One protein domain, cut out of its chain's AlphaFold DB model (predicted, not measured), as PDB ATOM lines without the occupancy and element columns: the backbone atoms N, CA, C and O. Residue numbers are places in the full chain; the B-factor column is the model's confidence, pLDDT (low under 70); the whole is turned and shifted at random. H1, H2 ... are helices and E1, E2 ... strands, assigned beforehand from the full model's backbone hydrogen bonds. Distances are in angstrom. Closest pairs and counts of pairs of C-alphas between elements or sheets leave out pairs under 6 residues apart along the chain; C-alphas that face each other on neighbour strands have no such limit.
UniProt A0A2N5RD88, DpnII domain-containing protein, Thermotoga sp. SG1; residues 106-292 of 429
ATOM      1  N   TYR A 106     -66.914   1.958  72.312       96.44
ATOM      2  CA  TYR A 106     -66.796   2.850  71.157       96.44
ATOM      3  C   TYR A 106     -67.538   2.278  69.941       96.44
ATOM      4  O   TYR A 106     -67.374   1.105  69.601       96.44
ATOM      5  N   ASN A 107     -68.345   3.100  69.263       92.81
ATOM      6  CA  ASN A 107     -69.093   2.704  68.066       92.81
ATOM      7  C   ASN A 107     -69.631   3.927  67.282       92.81
ATOM      8  O   ASN A 107     -70.302   4.769  67.888       92.81
ATOM      9  N   PRO A 108     -69.443   4.023  65.948       90.69
ATOM     10  CA  PRO A 108     -68.643   3.147  65.081       90.69
ATOM     11  C   PRO A 108     -67.131   3.272  65.314       90.69
ATOM     12  O   PRO A 108     -66.666   4.215  65.956       90.69
ATOM     13  N   ILE A 109     -66.385   2.293  64.790       94.38
ATOM     14  CA  ILE A 109     -64.917   2.273  64.743       94.38
ATOM     15  C   ILE A 109     -64.502   2.019  63.293       94.38
ATOM     16  O   ILE A 109     -64.860   0.988  62.721       94.38
ATOM     17  N   TYR A 110     -63.741   2.947  62.731       94.00
ATOM     18  CA  TYR A 110     -63.134   2.868  61.407       94.00
ATOM     19  C   TYR A 110     -61.635   2.624  61.575       94.00
ATOM     20  O   TYR A 110     -61.002   3.285  62.400       94.00
ATOM     21  N   ARG A 111     -61.070   1.681  60.814       92.38
ATOM     22  CA  ARG A 111     -59.655   1.292  60.906       92.38
ATOM     23  C   ARG A 111     -58.983   1.403  59.547       92.38
ATOM     24  O   ARG A 111     -59.403   0.721  58.615       92.38
ATOM     25  N   ASN A 112     -57.924   2.206  59.458       89.69
ATOM     26  CA  ASN A 112     -57.142   2.407  58.234       89.69
ATOM     27  C   ASN A 112     -58.022   2.781  57.012       89.69
ATOM     28  O   ASN A 112     -57.803   2.319  55.884       89.69
ATOM     29  N   GLU A 113     -59.052   3.596  57.255       90.75
ATOM     30  CA  GLU A 113     -59.974   4.138  56.247       90.75
ATOM     31  C   GLU A 113     -59.581   5.572  55.877       90.75
ATOM     32  O   GLU A 113     -58.910   6.266  56.647       90.75
ATOM     33  N   SER A 114     -59.967   6.024  54.680       93.44
ATOM     34  CA  SER A 114     -59.638   7.382  54.239       93.44
ATOM     35  C   SER A 114     -60.433   8.437  55.013       93.44
ATOM     36  O   SER A 114     -61.615   8.255  55.308       93.44
ATOM     37  N   LEU A 115     -59.798   9.569  55.325       92.75
ATOM     38  CA  LEU A 115     -60.423  10.669  56.056       92.75
ATOM     39  C   LEU A 115     -61.675  11.178  55.326       92.75
ATOM     40  O   LEU A 115     -62.690  11.416  55.975       92.75
ATOM     41  N   GLY A 116     -61.637  11.285  53.993       93.00
ATOM     42  CA  GLY A 116     -62.795  11.693  53.194       93.00
ATOM     43  C   GLY A 116     -63.989  10.749  53.358       93.00
ATOM     44  O   GLY A 116     -65.093  11.193  53.672       93.00
ATOM     45  N   GLU A 117     -63.768   9.435  53.239       94.31
ATOM     46  CA  GLU A 117     -64.826   8.434  53.441       94.31
ATOM     47  C   GLU A 117     -65.383   8.471  54.867       94.31
ATOM     48  O   GLU A 117     -66.597   8.388  55.054       94.31
ATOM     49  N   ILE A 118     -64.519   8.619  55.876       94.19
ATOM     50  CA  ILE A 118     -64.935   8.675  57.282       94.19
ATOM     51  C   ILE A 118     -65.787   9.918  57.547       94.19
ATOM     52  O   ILE A 118     -66.855   9.803  58.154       94.19
ATOM     53  N   LEU A 119     -65.352  11.099  57.095       94.31
ATOM     54  CA  LEU A 119     -66.093  12.348  57.284       94.31
ATOM     55  C   LEU A 119     -67.420  12.338  56.516       94.31
ATOM     56  O   LEU A 119     -68.432  12.800  57.045       94.31
ATOM     57  N   SER A 120     -67.453  11.738  55.326       94.12
ATOM     58  CA  SER A 120     -68.687  11.550  54.560       94.12
ATOM     59  C   SER A 120     -69.674  10.645  55.303       94.12
ATOM     60  O   SER A 120     -70.799  11.057  55.591       94.12
ATOM     61  N   LYS A 121     -69.239   9.453  55.738       94.00
ATOM     62  CA  LYS A 121     -70.085   8.496  56.477       94.00
ATOM     63  C   LYS A 121     -70.548   9.035  57.836       94.00
ATOM     64  O   LYS A 121     -71.694   8.819  58.224       94.00
ATOM     65  N   THR A 122     -69.664   9.712  58.569       93.00
ATOM     66  CA  THR A 122     -69.906  10.107  59.967       93.00
ATOM     67  C   THR A 122     -70.608  11.456  60.065       93.00
ATOM     68  O   THR A 122     -71.534  11.620  60.860       93.00
ATOM     69  N   LEU A 123     -70.183  12.429  59.254       94.06
ATOM     70  CA  LEU A 123     -70.605  13.828  59.349       94.06
ATOM     71  C   LEU A 123     -71.408  14.311  58.132       94.06
ATOM     72  O   LEU A 123     -72.034  15.366  58.215       94.06
ATOM     73  N   GLY A 124     -71.452  13.549  57.033       91.69
ATOM     74  CA  GLY A 124     -72.085  13.980  55.782       91.69
ATOM     75  C   GLY A 124     -71.294  15.075  55.064       91.69
ATOM     76  O   GLY A 124     -71.892  15.924  54.407       91.69
ATOM     77  N   ILE A 125     -69.971  15.100  55.246       91.88
ATOM     78  CA  ILE A 125     -69.077  16.092  54.641       91.88
ATOM     79  C   ILE A 125     -68.335  15.440  53.487       91.88
ATOM     80  O   ILE A 125     -67.640  14.446  53.684       91.88
ATOM     81  N   ASP A 126     -68.441  16.042  52.307       89.38
ATOM     82  CA  ASP A 126     -67.611  15.663  51.174       89.38
ATOM     83  C   ASP A 126     -66.260  16.386  51.254       89.38
ATOM     84  O   ASP A 126     -66.186  17.622  51.239       89.38
ATOM     85  N   LEU A 127     -65.197  15.602  51.423       87.88
ATOM     86  CA  LEU A 127     -63.817  16.066  51.475       87.88
ATOM     87  C   LEU A 127     -62.968  15.129  50.617       87.88
ATOM     88  O   LEU A 127     -62.841  13.943  50.926       87.88
ATOM     89  N   GLU A 128     -62.326  15.669  49.582       86.75
ATOM     90  CA  GLU A 128     -61.419  14.915  48.714       86.75
ATOM     91  C   GLU A 128     -60.093  14.601  49.428       86.75
ATOM     92  O   GLU A 128     -59.045  15.189  49.164       86.75
ATOM     93  N   SER A 129     -60.122  13.651  50.365       87.12
ATOM     94  CA  SER A 129     -58.930  13.162  51.053       87.12
ATOM     95  C   SER A 129     -58.814  11.648  50.985       87.12
ATOM     96  O   SER A 129     -59.613  10.910  51.556       87.12
ATOM     97  N   LYS A 130     -57.735  11.190  50.341       87.88
ATOM     98  CA  LYS A 130     -57.313   9.781  50.312       87.88
ATOM     99  C   LYS A 130     -56.391   9.412  51.478       87.88
ATOM    100  O   LYS A 130     -55.912   8.280  51.540       87.88
ATOM    101  N   ARG A 131     -56.095  10.357  52.379       89.06
ATOM    102  CA  ARG A 131     -55.205  10.112  53.518       89.06
ATOM    103  C   ARG A 131     -55.915   9.198  54.507       89.06
ATOM    104  O   ARG A 131     -57.054   9.470  54.868       89.06
ATOM    105  N   LYS A 132     -55.266   8.116  54.926       90.44
ATOM    106  CA  LYS A 132     -55.870   7.110  55.809       90.44
ATOM    107  C   LYS A 132     -55.522   7.379  57.251       90.44
ATOM    108  O   LYS A 132     -54.342   7.559  57.503       90.44
ATOM    109  N   ILE A 133     -56.490   7.380  58.158       90.44
ATOM    110  CA  ILE A 133     -56.239   7.478  59.603       90.44
ATOM    111  C   ILE A 133     -56.253   6.081  60.216       90.44
ATOM    112  O   ILE A 133     -57.074   5.252  59.813       90.44
ATOM    113  N   ASP A 134     -55.359   5.821  61.173       90.88
ATOM    114  CA  ASP A 134     -55.241   4.489  61.778       90.88
ATOM    115  C   ASP A 134     -56.546   4.082  62.467       90.88
ATOM    116  O   ASP A 134     -57.091   3.021  62.155       90.88
ATOM    117  N   PHE A 135     -57.091   4.950  63.331       94.88
ATOM    118  CA  PHE A 135     -58.402   4.746  63.946       94.88
ATOM    119  C   PHE A 135     -59.240   6.018  63.995       94.88
ATOM    120  O   PHE A 135     -58.773   7.074  64.422       94.88
ATOM    121  N   VAL A 136     -60.523   5.881  63.663       96.00
ATOM    122  CA  VAL A 136     -61.548   6.858  64.037       96.00
ATOM    123  C   VAL A 136     -62.639   6.157  64.819       96.00
ATOM    124  O   VAL A 136     -63.227   5.192  64.339       96.00
ATOM    125  N   ALA A 137     -62.905   6.629  66.031       97.00
ATOM    126  CA  ALA A 137     -63.853   6.004  66.938       97.00
ATOM    127  C   ALA A 137     -64.796   7.045  67.540       97.00
ATOM    128  O   ALA A 137     -64.403   8.177  67.809       97.00
ATOM    129  N   LYS A 138     -66.047   6.657  67.780       95.81
ATOM    130  CA  LYS A 138     -67.028   7.483  68.491       95.81
ATOM    131  C   LYS A 138     -67.265   6.936  69.889       95.81
ATOM    132  O   LYS A 138     -67.501   5.739  70.039       95.81
ATOM    133  N   LYS A 139     -67.339   7.829  70.874       95.75
ATOM    134  CA  LYS A 139     -67.923   7.540  72.185       95.75
ATOM    135  C   LYS A 139     -68.611   8.789  72.719       95.75
ATOM    136  O   LYS A 139     -68.065   9.886  72.634       95.75
ATOM    137  N   ASP A 140     -69.833   8.619  73.210       94.38
ATOM    138  CA  ASP A 140     -70.679   9.711  73.694       94.38
ATOM    139  C   ASP A 140     -70.819  10.842  72.651       94.38
ATOM    140  O   ASP A 140     -71.234  10.599  71.511       94.38
ATOM    141  N   THR A 141     -70.462  12.074  73.027       95.81
ATOM    142  CA  THR A 141     -70.483  13.268  72.162       95.81
ATOM    143  C   THR A 141     -69.112  13.588  71.552       95.81
ATOM    144  O   THR A 141     -68.914  14.681  71.016       95.81
ATOM    145  N   THR A 142     -68.180  12.632  71.590       97.69
ATOM    146  CA  THR A 142     -66.790  12.812  71.164       97.69
ATOM    147  C   THR A 142     -66.445  11.920  69.973       97.69
ATOM    148  O   THR A 142     -66.769  10.728  69.940       97.69
ATOM    149  N   LEU A 143     -65.753  12.507  68.996       97.44
ATOM    150  CA  LEU A 143     -65.140  11.803  67.875       97.44
ATOM    151  C   LEU A 143     -63.617  11.790  68.054       97.44
ATOM    152  O   LEU A 143     -62.988  12.840  68.154       97.44
ATOM    153  N   TYR A 144     -63.033  10.601  68.106       97.94
ATOM    154  CA  TYR A 144     -61.611  10.376  68.341       97.94
ATOM    155  C   TYR A 144     -60.936  10.031  67.020       97.94
ATOM    156  O   TYR A 144     -61.338   9.069  66.373       97.94
ATOM    157  N   PHE A 145     -59.903  10.776  66.646       96.75
ATOM    158  CA  PHE A 145     -59.002  10.479  65.540       96.75
ATOM    159  C   PHE A 145     -57.645  10.128  66.135       96.75
ATOM    160  O   PHE A 145     -57.000  10.967  66.762       96.75
ATOM    161  N   VAL A 146     -57.230   8.877  65.973       95.94
ATOM    162  CA  VAL A 146     -56.044   8.327  66.622       95.94
ATOM    163  C   VAL A 146     -55.060   7.864  65.563       95.94
ATOM    164  O   VAL A 146     -55.392   7.049  64.706       95.94
ATOM    165  N   GLU A 147     -53.834   8.354  65.683       92.75
ATOM    166  CA  GLU A 147     -52.670   7.934  64.913       92.75
ATOM    167  C   GLU A 147     -51.711   7.161  65.816       92.75
ATOM    168  O   GLU A 147     -51.328   7.647  66.885       92.75
ATOM    169  N   LEU A 148     -51.311   5.961  65.401       89.62
ATOM    170  CA  LEU A 148     -50.429   5.095  66.167       89.62
ATOM    171  C   LEU A 148     -48.992   5.179  65.652       89.62
ATOM    172  O   LEU A 148     -48.681   4.921  64.493       89.62
ATOM    173  N   ARG A 149     -48.060   5.415  66.572       86.06
ATOM    174  CA  ARG A 149     -46.632   5.179  66.368       86.06
ATOM    175  C   ARG A 149     -46.209   3.999  67.221       86.06
ATOM    176  O   ARG A 149     -46.129   4.078  68.445       86.06
ATOM    177  N   THR A 150     -45.891   2.892  66.562       76.81
ATOM    178  CA  THR A 150     -45.422   1.669  67.227       76.81
ATOM    179  C   THR A 150     -43.997   1.784  67.769       76.81
ATOM    180  O   THR A 150     -43.515   0.845  68.383       76.81
ATOM    181  N   SER A 151     -43.283   2.884  67.532       75.56
ATOM    182  CA  SER A 151     -42.003   3.163  68.184       75.56
ATOM    183  C   SER A 151     -41.696   4.660  68.184       75.56
ATOM    184  O   SER A 151     -42.028   5.371  67.229       75.56
ATOM    185  N   GLU A 152     -40.988   5.131  69.211       73.00
ATOM    186  CA  GLU A 152     -40.389   6.472  69.228       73.00
ATOM    187  C   GLU A 152     -39.259   6.650  68.181       73.00
ATOM    188  O   GLU A 152     -38.927   7.778  67.817       73.00
ATOM    189  N   HIS A 153     -38.716   5.550  67.626       62.53
ATOM    190  CA  HIS A 153     -37.648   5.550  66.601       62.53
ATOM    191  C   HIS A 153     -38.156   5.554  65.171       62.53
ATOM    192  O   HIS A 153     -37.411   5.862  64.237       62.53
ATOM    193  N   THR A 154     -39.404   5.147  64.965       57.22
ATOM    194  CA  THR A 154     -39.934   5.000  63.615       57.22
ATOM    195  C   THR A 154     -40.251   6.357  63.019       57.22
ATOM    196  O   THR A 154     -41.249   6.969  63.388       57.22
ATOM    197  N   GLY A 155     -39.448   6.791  62.045       51.31
ATOM    198  CA  GLY A 155     -39.847   7.790  61.059       51.31
ATOM    199  C   GLY A 155     -38.900   8.976  60.902       51.31
ATOM    200  O   GLY A 155     -38.841   9.844  61.769       51.31
ATOM    201  N   GLY A 156     -38.227   9.052  59.749       56.44
ATOM    202  CA  GLY A 156     -37.643  10.303  59.255       56.44
ATOM    203  C   GLY A 156     -38.729  11.313  58.853       56.44
ATOM    204  O   GLY A 156     -39.922  11.040  59.004       56.44
ATOM    205  N   LYS A 157     -38.329  12.461  58.291       56.66
ATOM    206  CA  LYS A 157     -39.239  13.569  57.924       56.66
ATOM    207  C   LYS A 157     -40.519  13.119  57.195       56.66
ATOM    208  O   LYS A 157     -41.600  13.584  57.527       56.66
ATOM    209  N   THR A 158     -40.425  12.163  56.268       56.88
ATOM    210  CA  THR A 158     -41.572  11.640  55.497       56.88
ATOM    211  C   THR A 158     -42.639  10.960  56.361       56.88
ATOM    212  O   THR A 158     -43.830  11.134  56.131       56.88
ATOM    213  N   ALA A 159     -42.233  10.201  57.380       58.75
ATOM    214  CA  ALA A 159     -43.171   9.532  58.280       58.75
ATOM    215  C   ALA A 159     -43.788  10.511  59.292       58.75
ATOM    216  O   ALA A 159     -44.929  10.329  59.700       58.75
ATOM    217  N   GLN A 160     -43.050  11.560  59.670       64.56
ATOM    218  CA  GLN A 160     -43.575  12.640  60.507       64.56
ATOM    219  C   GLN A 160     -44.594  13.503  59.743       64.56
ATOM    220  O   GLN A 160     -45.651  13.798  60.286       64.56
ATOM    221  N   SER A 161     -44.343  13.824  58.469       60.94
ATOM    222  CA  SER A 161     -45.322  14.520  57.616       60.94
ATOM    223  C   SER A 161     -46.582  13.685  57.416       60.94
ATOM    224  O   SER A 161     -47.687  14.170  57.641       60.94
ATOM    225  N   SER A 162     -46.442  12.383  57.145       70.50
ATOM    226  CA  SER A 162     -47.605  11.495  57.040       70.50
ATOM    227  C   SER A 162     -48.480  11.474  58.301       70.50
ATOM    228  O   SER A 162     -49.668  11.188  58.174       70.50
ATOM    229  N   LEU A 163     -47.920  11.735  59.485       78.31
ATOM    230  CA  LEU A 163     -48.646  11.756  60.757       78.31
ATOM    231  C   LEU A 163     -49.544  12.996  60.878       78.31
ATOM    232  O   LEU A 163     -50.704  12.884  61.265       78.31
ATOM    233  N   LEU A 164     -49.012  14.176  60.546       83.94
ATOM    234  CA  LEU A 164     -49.687  15.452  60.803       83.94
ATOM    235  C   LEU A 164     -50.596  15.902  59.676       83.94
ATOM    236  O   LEU A 164     -51.626  16.506  59.954       83.94
ATOM    237  N   ASP A 165     -50.293  15.543  58.431       84.19
ATOM    238  CA  ASP A 165     -51.048  16.048  57.288       84.19
ATOM    239  C   ASP A 165     -52.563  15.725  57.357       84.19
ATOM    240  O   ASP A 165     -53.390  16.405  56.749       84.19
ATOM    241  N   LYS A 166     -52.945  14.656  58.070       88.00
ATOM    242  CA  LYS A 166     -54.345  14.256  58.294       88.00
ATOM    243  C   LYS A 166     -55.043  15.208  59.264       88.00
ATOM    244  O   LYS A 166     -56.186  15.594  59.036       88.00
ATOM    245  N   PHE A 167     -54.347  15.599  60.329       90.12
ATOM    246  CA  PHE A 167     -54.834  16.581  61.291       90.12
ATOM    247  C   PHE A 167     -54.829  17.982  60.692       90.12
ATOM    248  O   PHE A 167     -55.806  18.701  60.871       90.12
ATOM    249  N   ASP A 168     -53.814  18.332  59.900       88.38
ATOM    250  CA  ASP A 168     -53.774  19.598  59.165       88.38
ATOM    251  C   ASP A 168     -55.011  19.753  58.268       88.38
ATOM    252  O   ASP A 168     -55.638  20.806  58.272       88.38
ATOM    253  N   GLN A 169     -55.452  18.688  57.587       88.81
ATOM    254  CA  GLN A 169     -56.703  18.711  56.814       88.81
ATOM    255  C   GLN A 169     -57.961  18.893  57.670       88.81
ATOM    256  O   GLN A 169     -58.912  19.536  57.218       88.81
ATOM    257  N   ILE A 170     -57.983  18.332  58.884       91.19
ATOM    258  CA  ILE A 170     -59.084  18.545  59.832       91.19
ATOM    259  C   ILE A 170     -59.129  20.017  60.252       91.19
ATOM    260  O   ILE A 170     -60.202  20.615  60.245       91.19
ATOM    261  N   PHE A 171     -57.979  20.621  60.558       90.94
ATOM    262  CA  PHE A 171     -57.906  22.039  60.905       90.94
ATOM    263  C   PHE A 171     -58.258  22.952  59.724       90.94
ATOM    264  O   PHE A 171     -59.050  23.877  59.885       90.94
ATOM    265  N   ASP A 172     -57.753  22.660  58.527       89.44
ATOM    266  CA  ASP A 172     -58.034  23.440  57.312       89.44
ATOM    267  C   ASP A 172     -59.506  23.375  56.894       89.44
ATOM    268  O   ASP A 172     -60.020  24.283  56.242       89.44
ATOM    269  N   SER A 173     -60.206  22.312  57.292       91.38
ATOM    270  CA  SER A 173     -61.636  22.122  57.042       91.38
ATOM    271  C   SER A 173     -62.498  22.373  58.284       91.38
ATOM    272  O   SER A 173     -63.655  21.936  58.299       91.38
ATOM    273  N   GLU A 174     -61.970  23.064  59.308       93.38
ATOM    274  CA  GLU A 174     -62.593  23.187  60.634       93.38
ATOM    275  C   GLU A 174     -64.062  23.572  60.536       93.38
ATOM    276  O   GLU A 174     -64.903  22.858  61.066       93.38
ATOM    277  N   THR A 175     -64.400  24.646  59.822       92.19
ATOM    278  CA  THR A 175     -65.767  25.177  59.861       92.19
ATOM    279  C   THR A 175     -66.778  24.173  59.301       92.19
ATOM    280  O   THR A 175     -67.853  23.987  59.874       92.19
ATOM    281  N   LYS A 176     -66.424  23.458  58.222       93.81
ATOM    282  CA  LYS A 176     -67.262  22.379  57.674       93.81
ATOM    283  C   LYS A 176     -67.391  21.235  58.679       93.81
ATOM    284  O   LYS A 176     -68.501  20.757  58.914       93.81
ATOM    285  N   ILE A 177     -66.270  20.826  59.276       94.31
ATOM    286  CA  ILE A 177     -66.199  19.728  60.244       94.31
ATOM    287  C   ILE A 177     -67.004  20.045  61.499       94.31
ATOM    288  O   ILE A 177     -67.868  19.253  61.860       94.31
ATOM    289  N   ARG A 178     -66.818  21.215  62.109       94.94
ATOM    290  CA  ARG A 178     -67.574  21.674  63.276       94.94
ATOM    291  C   ARG A 178     -69.067  21.715  62.992       94.94
ATOM    292  O   ARG A 178     -69.843  21.147  63.756       94.94
ATOM    293  N   CYS A 179     -69.489  22.322  61.881       94.25
ATOM    294  CA  CYS A 179     -70.904  22.347  61.514       94.25
ATOM    295  C   CYS A 179     -71.475  20.931  61.329       94.25
ATOM    296  O   CYS A 179     -72.592  20.666  61.774       94.25
ATOM    297  N   GLY A 180     -70.733  20.014  60.697       95.31
ATOM    298  CA  GLY A 180     -71.136  18.611  60.569       95.31
ATOM    299  C   GLY A 180     -71.203  17.888  61.917       95.31
ATOM    300  O   GLY A 180     -72.175  17.186  62.189       95.31
ATOM    301  N   CYS A 181     -70.219  18.110  62.790       95.94
ATOM    302  CA  CYS A 181     -70.172  17.570  64.145       95.94
ATOM    303  C   CYS A 181     -71.390  17.988  64.962       95.94
ATOM    304  O   CYS A 181     -72.126  17.118  65.429       95.94
ATOM    305  N   LEU A 182     -71.653  19.291  65.059       95.12
ATOM    306  CA  LEU A 182     -72.778  19.828  65.822       95.12
ATOM    307  C   LEU A 182     -74.121  19.310  65.288       95.12
ATOM    308  O   LEU A 182     -74.958  18.854  66.064       95.12
ATOM    309  N   LYS A 183     -74.298  19.252  63.958       95.38
ATOM    310  CA  LYS A 183     -75.494  18.655  63.325       95.38
ATOM    311  C   LYS A 183     -75.698  17.180  63.680       95.38
ATOM    312  O   LYS A 183     -76.830  16.706  63.684       95.38
ATOM    313  N   LYS A 184     -74.620  16.441  63.941       94.94
ATOM    314  CA  LYS A 184     -74.648  15.020  64.327       94.94
ATOM    315  C   LYS A 184     -74.583  14.804  65.845       94.94
ATOM    316  O   LYS A 184     -74.522  13.656  66.283       94.94
ATOM    317  N   GLY A 185     -74.623  15.877  66.639       94.62
ATOM    318  CA  GLY A 185     -74.601  15.830  68.103       94.62
ATOM    319  C   GLY A 185     -73.214  15.621  68.719       94.62
ATOM    320  O   GLY A 185     -73.119  15.314  69.907       94.62
ATOM    321  N   PHE A 186     -72.141  15.770  67.942       96.56
ATOM    322  CA  PHE A 186     -70.778  15.759  68.463       96.56
ATOM    323  C   PHE A 186     -70.387  17.147  68.959       96.56
ATOM    324  O   PHE A 186     -70.469  18.123  68.213       96.56
ATOM    325  N   LYS A 187     -69.902  17.209  70.197       97.19
ATOM    326  CA  LYS A 187     -69.418  18.431  70.850       97.19
ATOM    327  C   LYS A 187     -67.898  18.479  70.956       97.19
ATOM    328  O   LYS A 187     -67.337  19.519  71.283       97.19
ATOM    329  N   LYS A 188     -67.216  17.362  70.690       97.94
ATOM    330  CA  LYS A 188     -65.762  17.279  70.807       97.94
ATOM    331  C   LYS A 188     -65.130  16.462  69.686       97.94
ATOM    332  O   LYS A 188     -65.623  15.387  69.342       97.94
ATOM    333  N   ILE A 189     -64.004  16.950  69.179       97.75
ATOM    334  CA  ILE A 189     -63.029  16.159  68.427       97.75
ATOM    335  C   ILE A 189     -61.768  15.998  69.274       97.75
ATOM    336  O   ILE A 189     -61.241  16.979  69.799       97.75
ATOM    337  N   GLU A 190     -61.266  14.770  69.381       97.88
ATOM    338  CA  GLU A 190     -59.946  14.485  69.942       97.88
ATOM    339  C   GLU A 190     -58.999  13.988  68.857       97.88
ATOM    340  O   GLU A 190     -59.252  12.967  68.224       97.88
ATOM    341  N   LEU A 191     -57.904  14.713  68.658       97.00
ATOM    342  CA  LEU A 191     -56.806  14.366  67.768       97.00
ATOM    343  C   LEU A 191     -55.670  13.809  68.625       97.00
ATOM    344  O   LEU A 191     -55.089  14.527  69.439       97.00
ATOM    345  N   ILE A 192     -55.381  12.521  68.484       96.75
ATOM    346  CA  ILE A 192     -54.476  11.793  69.372       96.75
ATOM    347  C   ILE A 192     -53.330  11.209  68.558       96.75
ATOM    348  O   ILE A 192     -53.546  10.419  67.643       96.75
ATOM    349  N   ILE A 193     -52.102  11.530  68.955       94.38
ATOM    350  CA  ILE A 193     -50.905  10.790  68.549       94.38
ATOM    351  C   ILE A 193     -50.548   9.850  69.694       94.38
ATOM    352  O   ILE A 193     -50.138  10.300  70.764       94.38
ATOM    353  N   ALA A 194     -50.685   8.547  69.482       94.31
ATOM    354  CA  ALA A 194     -50.286   7.543  70.456       94.31
ATOM    355  C   ALA A 194     -48.893   7.000  70.121       94.31
ATOM    356  O   ALA A 194     -48.675   6.506  69.017       94.31
ATOM    357  N   ILE A 195     -47.948   7.048  71.059       92.38
ATOM    358  CA  ILE A 195     -46.600   6.480  70.894       92.38
ATOM    359  C   ILE A 195     -46.466   5.308  71.854       92.38
ATOM    360  O   ILE A 195     -46.439   5.503  73.063       92.38
ATOM    361  N   LEU A 196     -46.427   4.086  71.331       91.12
ATOM    362  CA  LEU A 196     -46.631   2.898  72.161       91.12
ATOM    363  C   LEU A 196     -45.341   2.356  72.787       91.12
ATOM    364  O   LEU A 196     -45.345   2.045  73.975       91.12
ATOM    365  N   PHE A 197     -44.255   2.241  72.019       89.94
ATOM    366  CA  PHE A 197     -43.045   1.529  72.450       89.94
ATOM    367  C   PHE A 197     -41.773   2.389  72.367       89.94
ATOM    368  O   PHE A 197     -41.634   3.225  71.467       89.94
ATOM    369  N   ASN A 198     -40.834   2.154  73.285       88.75
ATOM    370  CA  ASN A 198     -39.538   2.838  73.339       88.75
ATOM    371  C   ASN A 198     -38.511   2.247  72.344       88.75
ATOM    372  O   ASN A 198     -38.827   1.324  71.582       88.75
ATOM    373  N   GLU A 199     -37.268   2.751  72.335       82.62
ATOM    374  CA  GLU A 199     -36.188   2.228  71.471       82.62
ATOM    375  C   GLU A 199     -35.927   0.726  71.688       82.62
ATOM    376  O   GLU A 199     -35.605  -0.010  70.751       82.62
ATOM    377  N   LYS A 200     -36.110   0.256  72.927       84.88
ATOM    378  CA  LYS A 200     -35.929  -1.144  73.337       84.88
ATOM    379  C   LYS A 200     -37.138  -2.028  73.015       84.88
ATOM    380  O   LYS A 200     -37.090  -3.227  73.280       84.88
ATOM    381  N   LYS A 201     -38.183  -1.472  72.387       84.62
ATOM    382  CA  LYS A 201     -39.462  -2.135  72.069       84.62
ATOM    383  C   LYS A 201     -40.273  -2.532  73.307       84.62
ATOM    384  O   LYS A 201     -41.145  -3.394  73.224       84.62
ATOM    385  N   GLU A 202     -40.007  -1.895  74.437       88.94
ATOM    386  CA  GLU A 202     -40.813  -2.020  75.648       88.94
ATOM    387  C   GLU A 202     -41.970  -1.026  75.572       88.94
ATOM    388  O   GLU A 202     -41.826   0.056  74.995       88.94
ATOM    389  N   LEU A 203     -43.126  -1.383  76.134       91.00
ATOM    390  CA  LEU A 203     -44.246  -0.451  76.210       91.00
ATOM    391  C   LEU A 203     -43.840   0.756  77.068       91.00
ATOM    392  O   LEU A 203     -43.276   0.595  78.154       91.00
ATOM    393  N   ILE A 204     -44.120   1.964  76.581       93.38
ATOM    394  CA  ILE A 204     -43.799   3.187  77.315       93.38
ATOM    395  C   ILE A 204     -44.720   3.312  78.532       93.38
ATOM    396  O   ILE A 204     -45.934   3.143  78.440       93.38
ATOM    397  N   ASN A 205     -44.142   3.659  79.672       92.19
ATOM    398  CA  ASN A 205     -44.838   4.120  80.853       92.19
ATOM    399  C   ASN A 205     -44.224   5.465  81.286       92.19
ATOM    400  O   ASN A 205     -43.092   5.482  81.781       92.19
ATOM    401  N   PRO A 206     -44.950   6.586  81.110       86.69
ATOM    402  CA  PRO A 206     -44.481   7.908  81.522       86.69
ATOM    403  C   PRO A 206     -44.084   7.997  82.993       86.69
ATOM    404  O   PRO A 206     -43.121   8.692  83.299       86.69
ATOM    405  N   ASP A 207     -44.753   7.246  83.874       87.00
ATOM    406  CA  ASP A 207     -44.491   7.257  85.318       87.00
ATOM    407  C   ASP A 207     -43.107   6.671  85.661       87.00
ATOM    408  O   ASP A 207     -42.542   6.970  86.711       87.00
ATOM    409  N   TYR A 208     -42.544   5.850  84.768       88.38
ATOM    410  CA  TYR A 208     -41.197   5.281  84.894       88.38
ATOM    411  C   TYR A 208     -40.166   5.978  83.998       88.38
ATOM    412  O   TYR A 208     -39.029   5.518  83.918       88.38
ATOM    413  N   GLU A 209     -40.564   7.043  83.295       85.44
ATOM    414  CA  GLU A 209     -39.737   7.793  82.341       85.44
ATOM    415  C   GLU A 209     -38.939   6.906  81.359       85.44
ATOM    416  O   GLU A 209     -37.832   7.245  80.946       85.44
ATOM    417  N   ASN A 210     -39.490   5.758  80.940       90.00
ATOM    418  CA  ASN A 210     -38.783   4.791  80.087       90.00
ATOM    419  C   ASN A 210     -38.826   5.138  78.581       90.00
ATOM    420  O   ASN A 210     -38.828   4.239  77.733       90.00
ATOM    421  N   TYR A 211     -38.855   6.431  78.253       88.69
ATOM    422  CA  TYR A 211     -38.905   6.981  76.897       88.69
ATOM    423  C   TYR A 211     -37.840   8.065  76.699       88.69
ATOM    424  O   TYR A 211     -37.341   8.673  77.648       88.69
ATOM    425  N   SER A 212     -37.492   8.346  75.446       87.69
ATOM    426  CA  SER A 212     -36.489   9.350  75.111       87.69
ATOM    427  C   SER A 212     -37.094  10.754  75.077       87.69
ATOM    428  O   SER A 212     -37.749  11.151  74.107       87.69
ATOM    429  N   LYS A 213     -36.807  11.560  76.110       87.25
ATOM    430  CA  LYS A 213     -37.189  12.986  76.155       87.25
ATOM    431  C   LYS A 213     -36.714  13.737  74.905       87.25
ATOM    432  O   LYS A 213     -37.485  14.482  74.317       87.25
ATOM    433  N   GLY A 214     -35.496  13.466  74.424       85.38
ATOM    434  CA  GLY A 214     -34.964  14.085  73.204       85.38
ATOM    435  C   GLY A 214     -35.744  13.727  71.930       85.38
ATOM    436  O   GLY A 214     -35.939  14.585  71.066       85.38
ATOM    437  N   ARG A 215     -36.240  12.487  71.808       84.44
ATOM    438  CA  ARG A 215     -37.098  12.075  70.679       84.44
ATOM    439  C   ARG A 215     -38.467  12.734  70.744       84.44
ATOM    440  O   ARG A 215     -38.951  13.197  69.712       84.44
ATOM    441  N   LEU A 216     -39.050  12.818  71.940       87.75
ATOM    442  CA  LEU A 216     -40.291  13.552  72.155       87.75
ATOM    443  C   LEU A 216     -40.106  15.025  71.781       87.75
ATOM    444  O   LEU A 216     -40.841  15.516  70.932       87.75
ATOM    445  N   THR A 217     -39.077  15.702  72.300       87.81
ATOM    446  CA  THR A 217     -38.772  17.096  71.947       87.81
ATOM    447  C   THR A 217     -38.596  17.272  70.439       87.81
ATOM    448  O   THR A 217     -39.171  18.195  69.875       87.81
ATOM    449  N   SER A 218     -37.894  16.362  69.754       85.75
ATOM    450  CA  SER A 218     -37.747  16.416  68.293       85.75
ATOM    451  C   SER A 218     -39.083  16.293  67.548       85.75
ATOM    452  O   SER A 218     -39.280  16.973  66.539       85.75
ATOM    453  N   LEU A 219     -40.004  15.449  68.021       86.88
ATOM    454  CA  LEU A 219     -41.356  15.362  67.472       86.88
ATOM    455  C   LEU A 219     -42.153  16.642  67.750       86.88
ATOM    456  O   LEU A 219     -42.839  17.136  66.859       86.88
ATOM    457  N   LEU A 220     -42.050  17.192  68.957       89.06
ATOM    458  CA  LEU A 220     -42.728  18.430  69.331       89.06
ATOM    459  C   LEU A 220     -42.232  19.617  68.512       89.06
ATOM    460  O   LEU A 220     -43.044  20.383  68.010       89.06
ATOM    461  N   ASP A 221     -40.922  19.737  68.304       87.88
ATOM    462  CA  ASP A 221     -40.337  20.778  67.459       87.88
ATOM    463  C   ASP A 221     -40.843  20.689  66.016       87.88
ATOM    464  O   ASP A 221     -41.060  21.716  65.374       87.88
ATOM    465  N   TYR A 222     -41.088  19.472  65.523       85.94
ATOM    466  CA  TYR A 222     -41.714  19.255  64.224       85.94
ATOM    467  C   TYR A 222     -43.194  19.676  64.218       85.94
ATOM    468  O   TYR A 222     -43.593  20.479  63.375       85.94
ATOM    469  N   ILE A 223     -43.990  19.210  65.189       86.44
ATOM    470  CA  ILE A 223     -45.420  19.555  65.345       86.44
ATOM    471  C   ILE A 223     -45.627  21.070  65.462       86.44
ATOM    472  O   ILE A 223     -46.581  21.620  64.917       86.44
ATOM    473  N   ILE A 224     -44.723  21.740  66.172       86.88
ATOM    474  CA  ILE A 224     -44.802  23.159  66.531       86.88
ATOM    475  C   ILE A 224     -44.006  24.031  65.537       86.88
ATOM    476  O   ILE A 224     -43.828  25.236  65.726       86.88
ATOM    477  N   SER A 225     -43.508  23.449  64.448       82.44
ATOM    478  CA  SER A 225     -42.937  24.238  63.361       82.44
ATOM    479  C   SER A 225     -44.026  25.053  62.645       82.44
ATOM    480  O   SER A 225     -45.213  24.722  62.685       82.44
ATOM    481  N   ASN A 226     -43.614  26.146  61.997       67.75
ATOM    482  CA  ASN A 226     -44.526  27.140  61.419       67.75
ATOM    483  C   ASN A 226     -45.366  26.612  60.239       67.75
ATOM    484  O   ASN A 226     -46.261  27.316  59.782       67.75
ATOM    485  N   ASP A 227     -45.110  25.397  59.756       74.19
ATOM    486  CA  ASP A 227     -45.845  24.791  58.640       74.19
ATOM    487  C   ASP A 227     -46.916  23.782  59.093       74.19
ATOM    488  O   ASP A 227     -47.665  23.273  58.261       74.19
ATOM    489  N   HIS A 228     -47.017  23.511  60.399       82.75
ATOM    490  CA  HIS A 228     -47.877  22.462  60.957       82.75
ATOM    491  C   HIS A 228     -48.855  23.017  62.005       82.75
ATOM    492  O   HIS A 228     -49.422  24.103  61.845       82.75
ATOM    493  N   LEU A 229     -49.072  22.266  63.088       85.62
ATOM    494  CA  LEU A 229     -50.137  22.482  64.060       85.62
ATOM    495  C   LEU A 229     -50.118  23.889  64.661       85.62
ATOM    496  O   LEU A 229     -51.183  24.468  64.853       85.62
ATOM    497  N   LEU A 230     -48.934  24.461  64.916       89.31
ATOM    498  CA  LEU A 230     -48.812  25.807  65.484       89.31
ATOM    499  C   LEU A 230     -49.546  26.855  64.637       89.31
ATOM    500  O   LEU A 230     -50.364  27.599  65.169       89.31
ATOM    501  N   LYS A 231     -49.292  26.878  63.325       89.50
ATOM    502  CA  LYS A 231     -49.918  27.835  62.404       89.50
ATOM    503  C   LYS A 231     -51.421  27.606  62.286       89.50
ATOM    504  O   LYS A 231     -52.190  28.555  62.208       89.50
ATOM    505  N   ARG A 232     -51.863  26.345  62.306       90.31
ATOM    506  CA  ARG A 232     -53.295  26.012  62.268       90.31
ATOM    507  C   ARG A 232     -54.021  26.482  63.523       90.31
ATOM    508  O   ARG A 232     -55.087  27.079  63.425       90.31
ATOM    509  N   VAL A 233     -53.421  26.258  64.688       91.38
ATOM    510  CA  VAL A 233     -53.927  26.754  65.972       91.38
ATOM    511  C   VAL A 233     -53.964  28.283  65.980       91.38
ATOM    512  O   VAL A 233     -54.974  28.862  66.371       91.38
ATOM    513  N   GLU A 234     -52.900  28.935  65.509       91.88
ATOM    514  CA  GLU A 234     -52.823  30.393  65.400       91.88
ATOM    515  C   GLU A 234     -53.944  30.960  64.520       91.88
ATOM    516  O   GLU A 234     -54.663  31.859  64.953       91.88
ATOM    517  N   ASN A 235     -54.158  30.382  63.333       91.75
ATOM    518  CA  ASN A 235     -55.240  30.779  62.432       91.75
ATOM    519  C   ASN A 235     -56.617  30.587  63.079       91.75
ATOM    520  O   ASN A 235     -57.478  31.461  62.985       91.75
ATOM    521  N   LEU A 236     -56.838  29.471  63.781       92.62
ATOM    522  CA  LEU A 236     -58.115  29.234  64.452       92.62
ATOM    523  C   LEU A 236     -58.404  30.258  65.553       92.62
ATOM    524  O   LEU A 236     -59.548  30.685  65.707       92.62
ATOM    525  N   ILE A 237     -57.386  30.674  66.303       92.88
ATOM    526  CA  ILE A 237     -57.539  31.691  67.348       92.88
ATOM    527  C   ILE A 237     -57.775  33.067  66.719       92.88
ATOM    528  O   ILE A 237     -58.754  33.735  67.047       92.88
ATOM    529  N   ASN A 238     -56.902  33.475  65.797       91.31
ATOM    530  CA  ASN A 238     -56.845  34.851  65.307       91.31
ATOM    531  C   ASN A 238     -57.886  35.158  64.223       91.31
ATOM    532  O   ASN A 238     -58.458  36.244  64.219       91.31
ATOM    533  N   GLU A 239     -58.130  34.224  63.301       90.94
ATOM    534  CA  GLU A 239     -59.012  34.444  62.147       90.94
ATOM    535  C   GLU A 239     -60.415  33.876  62.380       90.94
ATOM    536  O   GLU A 239     -61.411  34.453  61.947       90.94
ATOM    537  N   VAL A 240     -60.504  32.736  63.072       91.12
ATOM    538  CA  VAL A 240     -61.762  31.991  63.233       91.12
ATOM    539  C   VAL A 240     -62.453  32.287  64.573       91.12
ATOM    540  O   VAL A 240     -63.674  32.134  64.678       91.12
ATOM    541  N   GLY A 241     -61.711  32.768  65.577       92.19
ATOM    542  CA  GLY A 241     -62.243  33.207  66.871       92.19
ATOM    543  C   GLY A 241     -62.343  32.108  67.932       92.19
ATOM    544  O   GLY A 241     -63.239  32.147  68.775       92.19
ATOM    545  N   TYR A 242     -61.463  31.107  67.887       95.25
ATOM    546  CA  TYR A 242     -61.345  30.114  68.955       95.25
ATOM    547  C   TYR A 242     -60.659  30.691  70.201       95.25
ATOM    548  O   TYR A 242     -59.652  31.389  70.115       95.25
ATOM    549  N   SER A 243     -61.160  30.319  71.378       94.88
ATOM    550  CA  SER A 243     -60.405  30.412  72.633       94.88
ATOM    551  C   SER A 243     -59.501  29.191  72.782       94.88
ATOM    552  O   SER A 243     -59.825  28.127  72.261       94.88
ATOM    553  N   ALA A 244     -58.395  29.303  73.519       94.06
ATOM    554  CA  ALA A 244     -57.467  28.189  73.705       94.06
ATOM    555  C   ALA A 244     -56.908  28.113  75.128       94.06
ATOM    556  O   ALA A 244     -56.772  29.133  75.804       94.06
ATOM    557  N   ASN A 245     -56.529  26.912  75.579       94.25
ATOM    558  CA  ASN A 245     -55.908  26.696  76.895       94.25
ATOM    559  C   ASN A 245     -54.415  27.079  76.944       94.25
ATOM    560  O   ASN A 245     -53.671  26.583  77.788       94.25
ATOM    561  N   ILE A 246     -53.966  27.936  76.031       90.56
ATOM    562  CA  ILE A 246     -52.577  28.360  75.843       90.56
ATOM    563  C   ILE A 246     -52.514  29.881  75.735       90.56
ATOM    564  O   ILE A 246     -53.434  30.527  75.236       90.56
ATOM    565  N   GLU A 247     -51.416  30.467  76.207       85.25
ATOM    566  CA  GLU A 247     -51.249  31.919  76.202       85.25
ATOM    567  C   GLU A 247     -51.038  32.442  74.775       85.25
ATOM    568  O   GLU A 247     -50.032  32.143  74.131       85.25
ATOM    569  N   SER A 248     -51.956  33.285  74.299       73.88
ATOM    570  CA  SER A 248     -51.921  33.839  72.938       73.88
ATOM    571  C   SER A 248     -50.672  34.681  72.650       73.88
ATOM    572  O   SER A 248     -50.171  34.673  71.530       73.88
ATOM    573  N   ARG A 249     -50.109  35.357  73.663       78.19
ATOM    574  CA  ARG A 249     -48.894  36.185  73.524       78.19
ATOM    575  C   ARG A 249     -47.623  35.374  73.255       78.19
ATOM    576  O   ARG A 249     -46.645  35.939  72.776       78.19
ATOM    577  N   ASN A 250     -47.606  34.083  73.591       85.81
ATOM    578  CA  ASN A 250     -46.455  33.207  73.371       85.81
ATOM    579  C   ASN A 250     -46.896  31.789  72.990       85.81
ATOM    580  O   ASN A 250     -46.471  30.797  73.588       85.81
ATOM    581  N   LEU A 251     -47.750  31.717  71.965       87.56
ATOM    582  CA  LEU A 251     -48.432  30.505  71.515       87.56
ATOM    583  C   LEU A 251     -47.480  29.308  71.389       87.56
ATOM    584  O   LEU A 251     -47.720  28.249  71.965       87.56
ATOM    585  N   LYS A 252     -46.347  29.510  70.704       90.75
ATOM    586  CA  LYS A 252     -45.323  28.485  70.475       90.75
ATOM    587  C   LYS A 252     -44.789  27.886  71.775       90.75
ATOM    588  O   LYS A 252     -44.732  26.664  71.913       90.75
ATOM    589  N   LYS A 253     -44.375  28.736  72.721       90.81
ATOM    590  CA  LYS A 253     -43.775  28.292  73.984       90.81
ATOM    591  C   LYS A 253     -44.812  27.606  74.869       90.81
ATOM    592  O   LYS A 253     -44.520  26.544  75.410       90.81
ATOM    593  N   SER A 254     -46.010  28.175  74.985       92.06
ATOM    594  CA  SER A 254     -47.074  27.629  75.832       92.06
ATOM    595  C   SER A 254     -47.592  26.294  75.302       92.06
ATOM    596  O   SER A 254     -47.774  25.353  76.072       92.06
ATOM    597  N   MET A 255     -47.747  26.172  73.982       92.75
ATOM    598  CA  MET A 255     -48.122  24.919  73.331       92.75
ATOM    599  C   MET A 255     -47.046  23.841  73.510       92.75
ATOM    600  O   MET A 255     -47.371  22.711  73.875       92.75
ATOM    601  N   LYS A 256     -45.765  24.191  73.314       92.50
ATOM    602  CA  LYS A 256     -44.646  23.265  73.537       92.50
ATOM    603  C   LYS A 256     -44.614  22.773  74.974       92.50
ATOM    604  O   LYS A 256     -44.580  21.570  75.189       92.50
ATOM    605  N   HIS A 257     -44.723  23.687  75.933       92.31
ATOM    606  CA  HIS A 257     -44.715  23.352  77.350       92.31
ATOM    607  C   HIS A 257     -45.843  22.384  77.734       92.31
ATOM    608  O   HIS A 257     -45.594  21.400  78.427       92.31
ATOM    609  N   LYS A 258     -47.070  22.608  77.245       94.00
ATOM    610  CA  LYS A 258     -48.185  21.681  77.486       94.00
ATOM    611  C   LYS A 258     -47.909  20.289  76.937       94.00
ATOM    612  O   LYS A 258     -48.040  19.310  77.663       94.00
ATOM    613  N   LEU A 259     -47.492  20.200  75.676       93.00
ATOM    614  CA  LEU A 259     -47.258  18.909  75.034       93.00
ATOM    615  C   LEU A 259     -46.036  18.171  75.606       93.00
ATOM    616  O   LEU A 259     -46.059  16.945  75.669       93.00
ATOM    617  N   GLU A 260     -45.005  18.889  76.068       91.12
ATOM    618  CA  GLU A 260     -43.870  18.313  76.812       91.12
ATOM    619  C   GLU A 260     -44.318  17.677  78.133       91.12
ATOM    620  O   GLU A 260     -43.827  16.609  78.493       91.12
ATOM    621  N   ASN A 261     -45.294  18.284  78.811       91.19
ATOM    622  CA  ASN A 261     -45.914  17.747  80.024       91.19
ATOM    623  C   ASN A 261     -47.051  16.748  79.738       91.19
ATOM    624  O   ASN A 261     -47.780  16.368  80.653       91.19
ATOM    625  N   LEU A 262     -47.220  16.323  78.478       92.06
ATOM    626  CA  LEU A 262     -48.284  15.415  78.031       92.06
ATOM    627  C   LEU A 262     -49.705  15.934  78.337       92.06
ATOM    628  O   LEU A 262     -50.656  15.157  78.460       92.06
ATOM    629  N   GLU A 263     -49.859  17.253  78.442       94.12
ATOM    630  CA  GLU A 263     -51.143  17.927  78.593       94.12
ATOM    631  C   GLU A 263     -51.781  18.221  77.226       94.12
ATOM    632  O   GLU A 263     -51.078  18.510  76.252       94.12
ATOM    633  N   PRO A 264     -53.123  18.200  77.127       95.56
ATOM    634  CA  PRO A 264     -53.812  18.535  75.889       95.56
ATOM    635  C   PRO A 264     -53.682  20.015  75.527       95.56
ATOM    636  O   PRO A 264     -53.765  20.887  76.394       95.56
ATOM    637  N   VAL A 265     -53.625  20.297  74.228       95.81
ATOM    638  CA  VAL A 265     -53.930  21.622  73.674       95.81
ATOM    639  C   VAL A 265     -55.405  21.628  73.297       95.81
ATOM    640  O   VAL A 265     -55.829  20.843  72.450       95.81
ATOM    641  N   GLU A 266     -56.196  22.476  73.946       96.75
ATOM    642  CA  GLU A 266     -57.645  22.545  73.748       96.75
ATOM    643  C   GLU A 266     -58.045  23.886  73.148       96.75
ATOM    644  O   GLU A 266     -57.607  24.938  73.615       96.75
ATOM    645  N   LEU A 267     -58.879  23.817  72.112       96.56
ATOM    646  CA  LEU A 267     -59.474  24.949  71.419       96.56
ATOM    647  C   LEU A 267     -60.990  24.879  71.583       96.56
ATOM    648  O   LEU A 267     -61.594  23.843  71.297       96.56
ATOM    649  N   TRP A 268     -61.607  25.987  71.983       96.38
ATOM    650  CA  TRP A 268     -63.044  26.093  72.217       96.38
ATOM    651  C   TRP A 268     -63.670  27.187  71.373       96.38
ATOM    652  O   TRP A 268     -63.161  28.309  71.300       96.38
ATOM    653  N   ARG A 269     -64.814  26.868  70.780       95.00
ATOM    654  CA  ARG A 269     -65.672  27.833  70.107       95.00
ATOM    655  C   ARG A 269     -67.111  27.376  70.239       95.00
ATOM    656  O   ARG A 269     -67.421  26.233  69.912       95.00
ATOM    657  N   ASP A 270     -67.977  28.280  70.677       88.69
ATOM    658  CA  ASP A 270     -69.375  27.968  70.976       88.69
ATOM    659  C   ASP A 270     -69.459  26.799  71.986       88.69
ATOM    660  O   ASP A 270     -68.814  26.832  73.035       88.69
ATOM    661  N   ASP A 271     -70.216  25.749  71.668       90.38
ATOM    662  CA  ASP A 271     -70.322  24.501  72.430       90.38
ATOM    663  C   ASP A 271     -69.432  23.367  71.882       90.38
ATOM    664  O   ASP A 271     -69.671  22.191  72.172       90.38
ATOM    665  N   PHE A 272     -68.407  23.710  71.091       96.88
ATOM    666  CA  PHE A 272     -67.537  22.760  70.410       96.88
ATOM    667  C   PHE A 272     -66.068  22.867  70.836       96.88
ATOM    668  O   PHE A 272     -65.490  23.955  70.901       96.88
ATOM    669  N   THR A 273     -65.440  21.708  71.043       97.81
ATOM    670  CA  THR A 273     -64.041  21.591  71.476       97.81
ATOM    671  C   THR A 273     -63.213  20.770  70.492       97.81
ATOM    672  O   THR A 273     -63.593  19.657  70.127       97.81
ATOM    673  N   ILE A 274     -62.026  21.262  70.137       97.38
ATOM    674  CA  ILE A 274     -60.974  20.474  69.482       97.38
ATOM    675  C   ILE A 274     -59.847  20.272  70.495       97.38
ATOM    676  O   ILE A 274     -59.315  21.240  71.027       97.38
ATOM    677  N   SER A 275     -59.490  19.022  70.781       97.38
ATOM    678  CA  SER A 275     -58.432  18.668  71.734       97.38
ATOM    679  C   SER A 275     -57.335  17.898  71.012       97.38
ATOM    680  O   SER A 275     -57.610  16.859  70.417       97.38
ATOM    681  N   PHE A 276     -56.103  18.390  71.058       96.31
ATOM    682  CA  PHE A 276     -54.931  17.702  70.523       96.31
ATOM    683  C   PHE A 276     -54.082  17.131  71.663       96.31
ATOM    684  O   PHE A 276     -53.771  17.842  72.621       96.31
ATOM    685  N   LYS A 277     -53.707  15.850  71.564       95.81
ATOM    686  CA  LYS A 277     -52.998  15.102  72.612       95.81
ATOM    687  C   LYS A 277     -51.892  14.230  72.041       95.81
ATOM    688  O   LYS A 277     -52.045  13.612  70.988       95.81
ATOM    689  N   ILE A 278     -50.821  14.096  72.815       95.06
ATOM    690  CA  ILE A 278     -49.840  13.026  72.654       95.06
ATOM    691  C   ILE A 278     -49.993  12.105  73.857       95.06
ATOM    692  O   ILE A 278     -49.927  12.568  74.992       95.06
ATOM    693  N   LEU A 279     -50.236  10.822  73.604       95.62
ATOM    694  CA  LEU A 279     -50.392   9.811  74.645       95.62
ATOM    695  C   LEU A 279     -49.297   8.759  74.503       95.62
ATOM    696  O   LEU A 279     -49.071   8.233  73.414       95.62
ATOM    697  N   LEU A 280     -48.622   8.440  75.600       94.75
ATOM    698  CA  LEU A 280     -47.504   7.498  75.593       94.75
ATOM    699  C   LEU A 280     -47.895   6.156  76.227       94.75
ATOM    700  O   LEU A 280     -48.309   6.125  77.381       94.75
ATOM    701  N   GLY A 281     -47.736   5.058  75.485       93.88
ATOM    702  CA  GLY A 281     -47.897   3.670  75.935       93.88
ATOM    703  C   GLY A 281     -49.053   3.452  76.912       93.88
ATOM    704  O   GLY A 281     -50.212   3.552  76.523       93.88
ATOM    705  N   GLU A 282     -48.764   3.168  78.183       94.31
ATOM    706  CA  GLU A 282     -49.778   2.931  79.224       94.31
ATOM    707  C   GLU A 282     -50.781   4.087  79.393       94.31
ATOM    708  O   GLU A 282     -51.970   3.852  79.621       94.31
ATOM    709  N   GLN A 283     -50.350   5.336  79.195       95.12
ATOM    710  CA  GLN A 283     -51.231   6.505  79.231       95.12
ATOM    711  C   GLN A 283     -52.313   6.426  78.147       95.12
ATOM    712  O   GLN A 283     -53.462   6.776  78.407       95.12
ATOM    713  N   PHE A 284     -51.973   5.934  76.950       95.94
ATOM    714  CA  PHE A 284     -52.931   5.742  75.859       95.94
ATOM    715  C   PHE A 284     -54.012   4.725  76.238       95.94
ATOM    716  O   PHE A 284     -55.204   5.013  76.097       95.94
ATOM    717  N   PHE A 285     -53.613   3.566  76.774       95.12
ATOM    718  CA  PHE A 285     -54.560   2.522  77.172       95.12
ATOM    719  C   PHE A 285     -55.452   2.976  78.326       95.12
ATOM    720  O   PHE A 285     -56.676   2.855  78.245       95.12
ATOM    721  N   LYS A 286     -54.860   3.587  79.358       95.06
ATOM    722  CA  LYS A 286     -55.602   4.105  80.507       95.06
ATOM    723  C   LYS A 286     -56.593   5.189  80.095       95.06
ATOM    724  O   LYS A 286     -57.728   5.180  80.559       95.06
ATOM    725  N   TYR A 287     -56.187   6.095  79.206       95.75
ATOM    726  CA  TYR A 287     -57.032   7.196  78.756       95.75
ATOM    727  C   TYR A 287     -58.233   6.718  77.932       95.75
ATOM    728  O   TYR A 287     -59.360   7.125  78.204       95.75
ATOM    729  N   LEU A 288     -58.021   5.842  76.944       95.69
ATOM    730  CA  LEU A 288     -59.106   5.419  76.052       95.69
ATOM    731  C   LEU A 288     -59.943   4.268  76.610       95.69
ATOM    732  O   LEU A 288     -61.147   4.216  76.350       95.69
ATOM    733  N   PHE A 289     -59.338   3.355  77.366       93.69
ATOM    734  CA  PHE A 289     -59.981   2.111  77.797       93.69
ATOM    735  C   PHE A 289     -60.183   2.020  79.314       93.69
ATOM    736  O   PHE A 289     -60.825   1.083  79.781       93.69
ATOM    737  N   GLY A 290     -59.660   2.976  80.092       92.38
ATOM    738  CA  GLY A 290     -59.802   3.009  81.552       92.38
ATOM    739  C   GLY A 290     -58.944   1.988  82.307       92.38
ATOM    740  O   GLY A 290     -59.058   1.900  83.526       92.38
ATOM    741  N   LYS A 291     -58.095   1.226  81.606       92.12
ATOM    742  CA  LYS A 291     -57.222   0.176  82.156       92.12
ATOM    743  C   LYS A 291     -55.816   0.275  81.565       92.12
ATOM    744  O   LYS A 291     -55.658   0.718  80.427       92.12
ATOM    745  N   MET A 292     -54.813  -0.183  82.304       91.12
ATOM    746  CA  MET A 292     -53.456  -0.372  81.778       91.12
ATOM    747  C   MET A 292     -53.404  -1.553  80.798       91.12
ATOM    748  O   MET A 292     -54.151  -2.524  80.936       91.12
TER     749      MET A 292
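Overview. This is residues 106 to 292 of the 429 residues of the protein "DpnII domain-containing protein" of Thermotoga sp. SG1 (UniProt A0A2N5RD88). A twisted sheet of six strands is the core, with H1, H2, H3 and H5 packed on one face and the short H7 alone on the other, three layers in all. H6 is on the first face near the E5 edge, and H4, off the sheet, packs on H6. The printed part has 187 residues with seven named helices and six named strands, along the chain E1 H1 E2 E3 H2 H3 E4 H4 H5 H6 E5 E6 H7; the sheet runs E1 E2 E3 E4 E6 E5 and is mixed. The class is mixed, helices and strands; the whole is compact, with a radius of gyration of the C-alphas of 15.9 A and spans of 44 by 39 by 31 A.

Arrangement. E1, residues 109 to 114, is an edge strand antiparallel to E2, residues 132 to 139, with N 110 and O 136 2.8 A apart. H1, residues 115 to 123, is on the sheet. E2 and E3, residues 142 to 149, form a hairpin, with N 137 and O 144 2.9 A apart. H2, residues 157 to 172, is over E3 and along the strands, at 3 degrees on the local plane. H3, residues 174 to 183, touches H1, the closest C-alphas being those of Leu 123 and Gly 180, 5.0 A apart. E4, residues 188 to 195, is parallel to E3, N 145 and O 190 being 2.8 A apart; E3, H2, H3 and E4 form a strand-helix-strand unit, two parallel neighbour strands with helices between, with a right-handed crossover. H4, residues 213 to 223, is not on the sheet. H5, residues 229 to 240, touches H2, C-alphas 232 and 171 being closest at 6.2 A. H6, residues 248 to 260, touches H4, C-alphas 256 and 220 being closest at 6.7 A, and forms a helical hairpin with H5. E5, residues 265 to 269, and E6, residues 272 to 280, form a hairpin, with N 267 and O 274 2.8 A apart; E6 is parallel to E4, with N 191 and O 275 2.8 A apart. H7, residues 282 to 289, is on the face opposite H2, at a height over the sheet of 7.9 A. Every O i to N i+4 pair is within hydrogen-bond range in H1, H3, H4, H5 and H7, against 10 of 12 in H2 and 7 of 9 in H6.

Along the chain. E1 begins at C-alpha 109 (-64.917, 2.273, 64.743). E6 is 25.7 A long, E3 22.1 A, H2 21.2 A and H6 17.9 A. H7 ends at C-alpha 289 (-59.981, 2.111, 77.797).

Size, cuts and confidence. The two C-alphas farthest apart, of Lys 183 and Lys 200, are 45.4 A apart. The printed part has no cut, and the E4 to H4 link, 17 residues, is long. Residues 153 to 161 and 226 have pLDDT under 70.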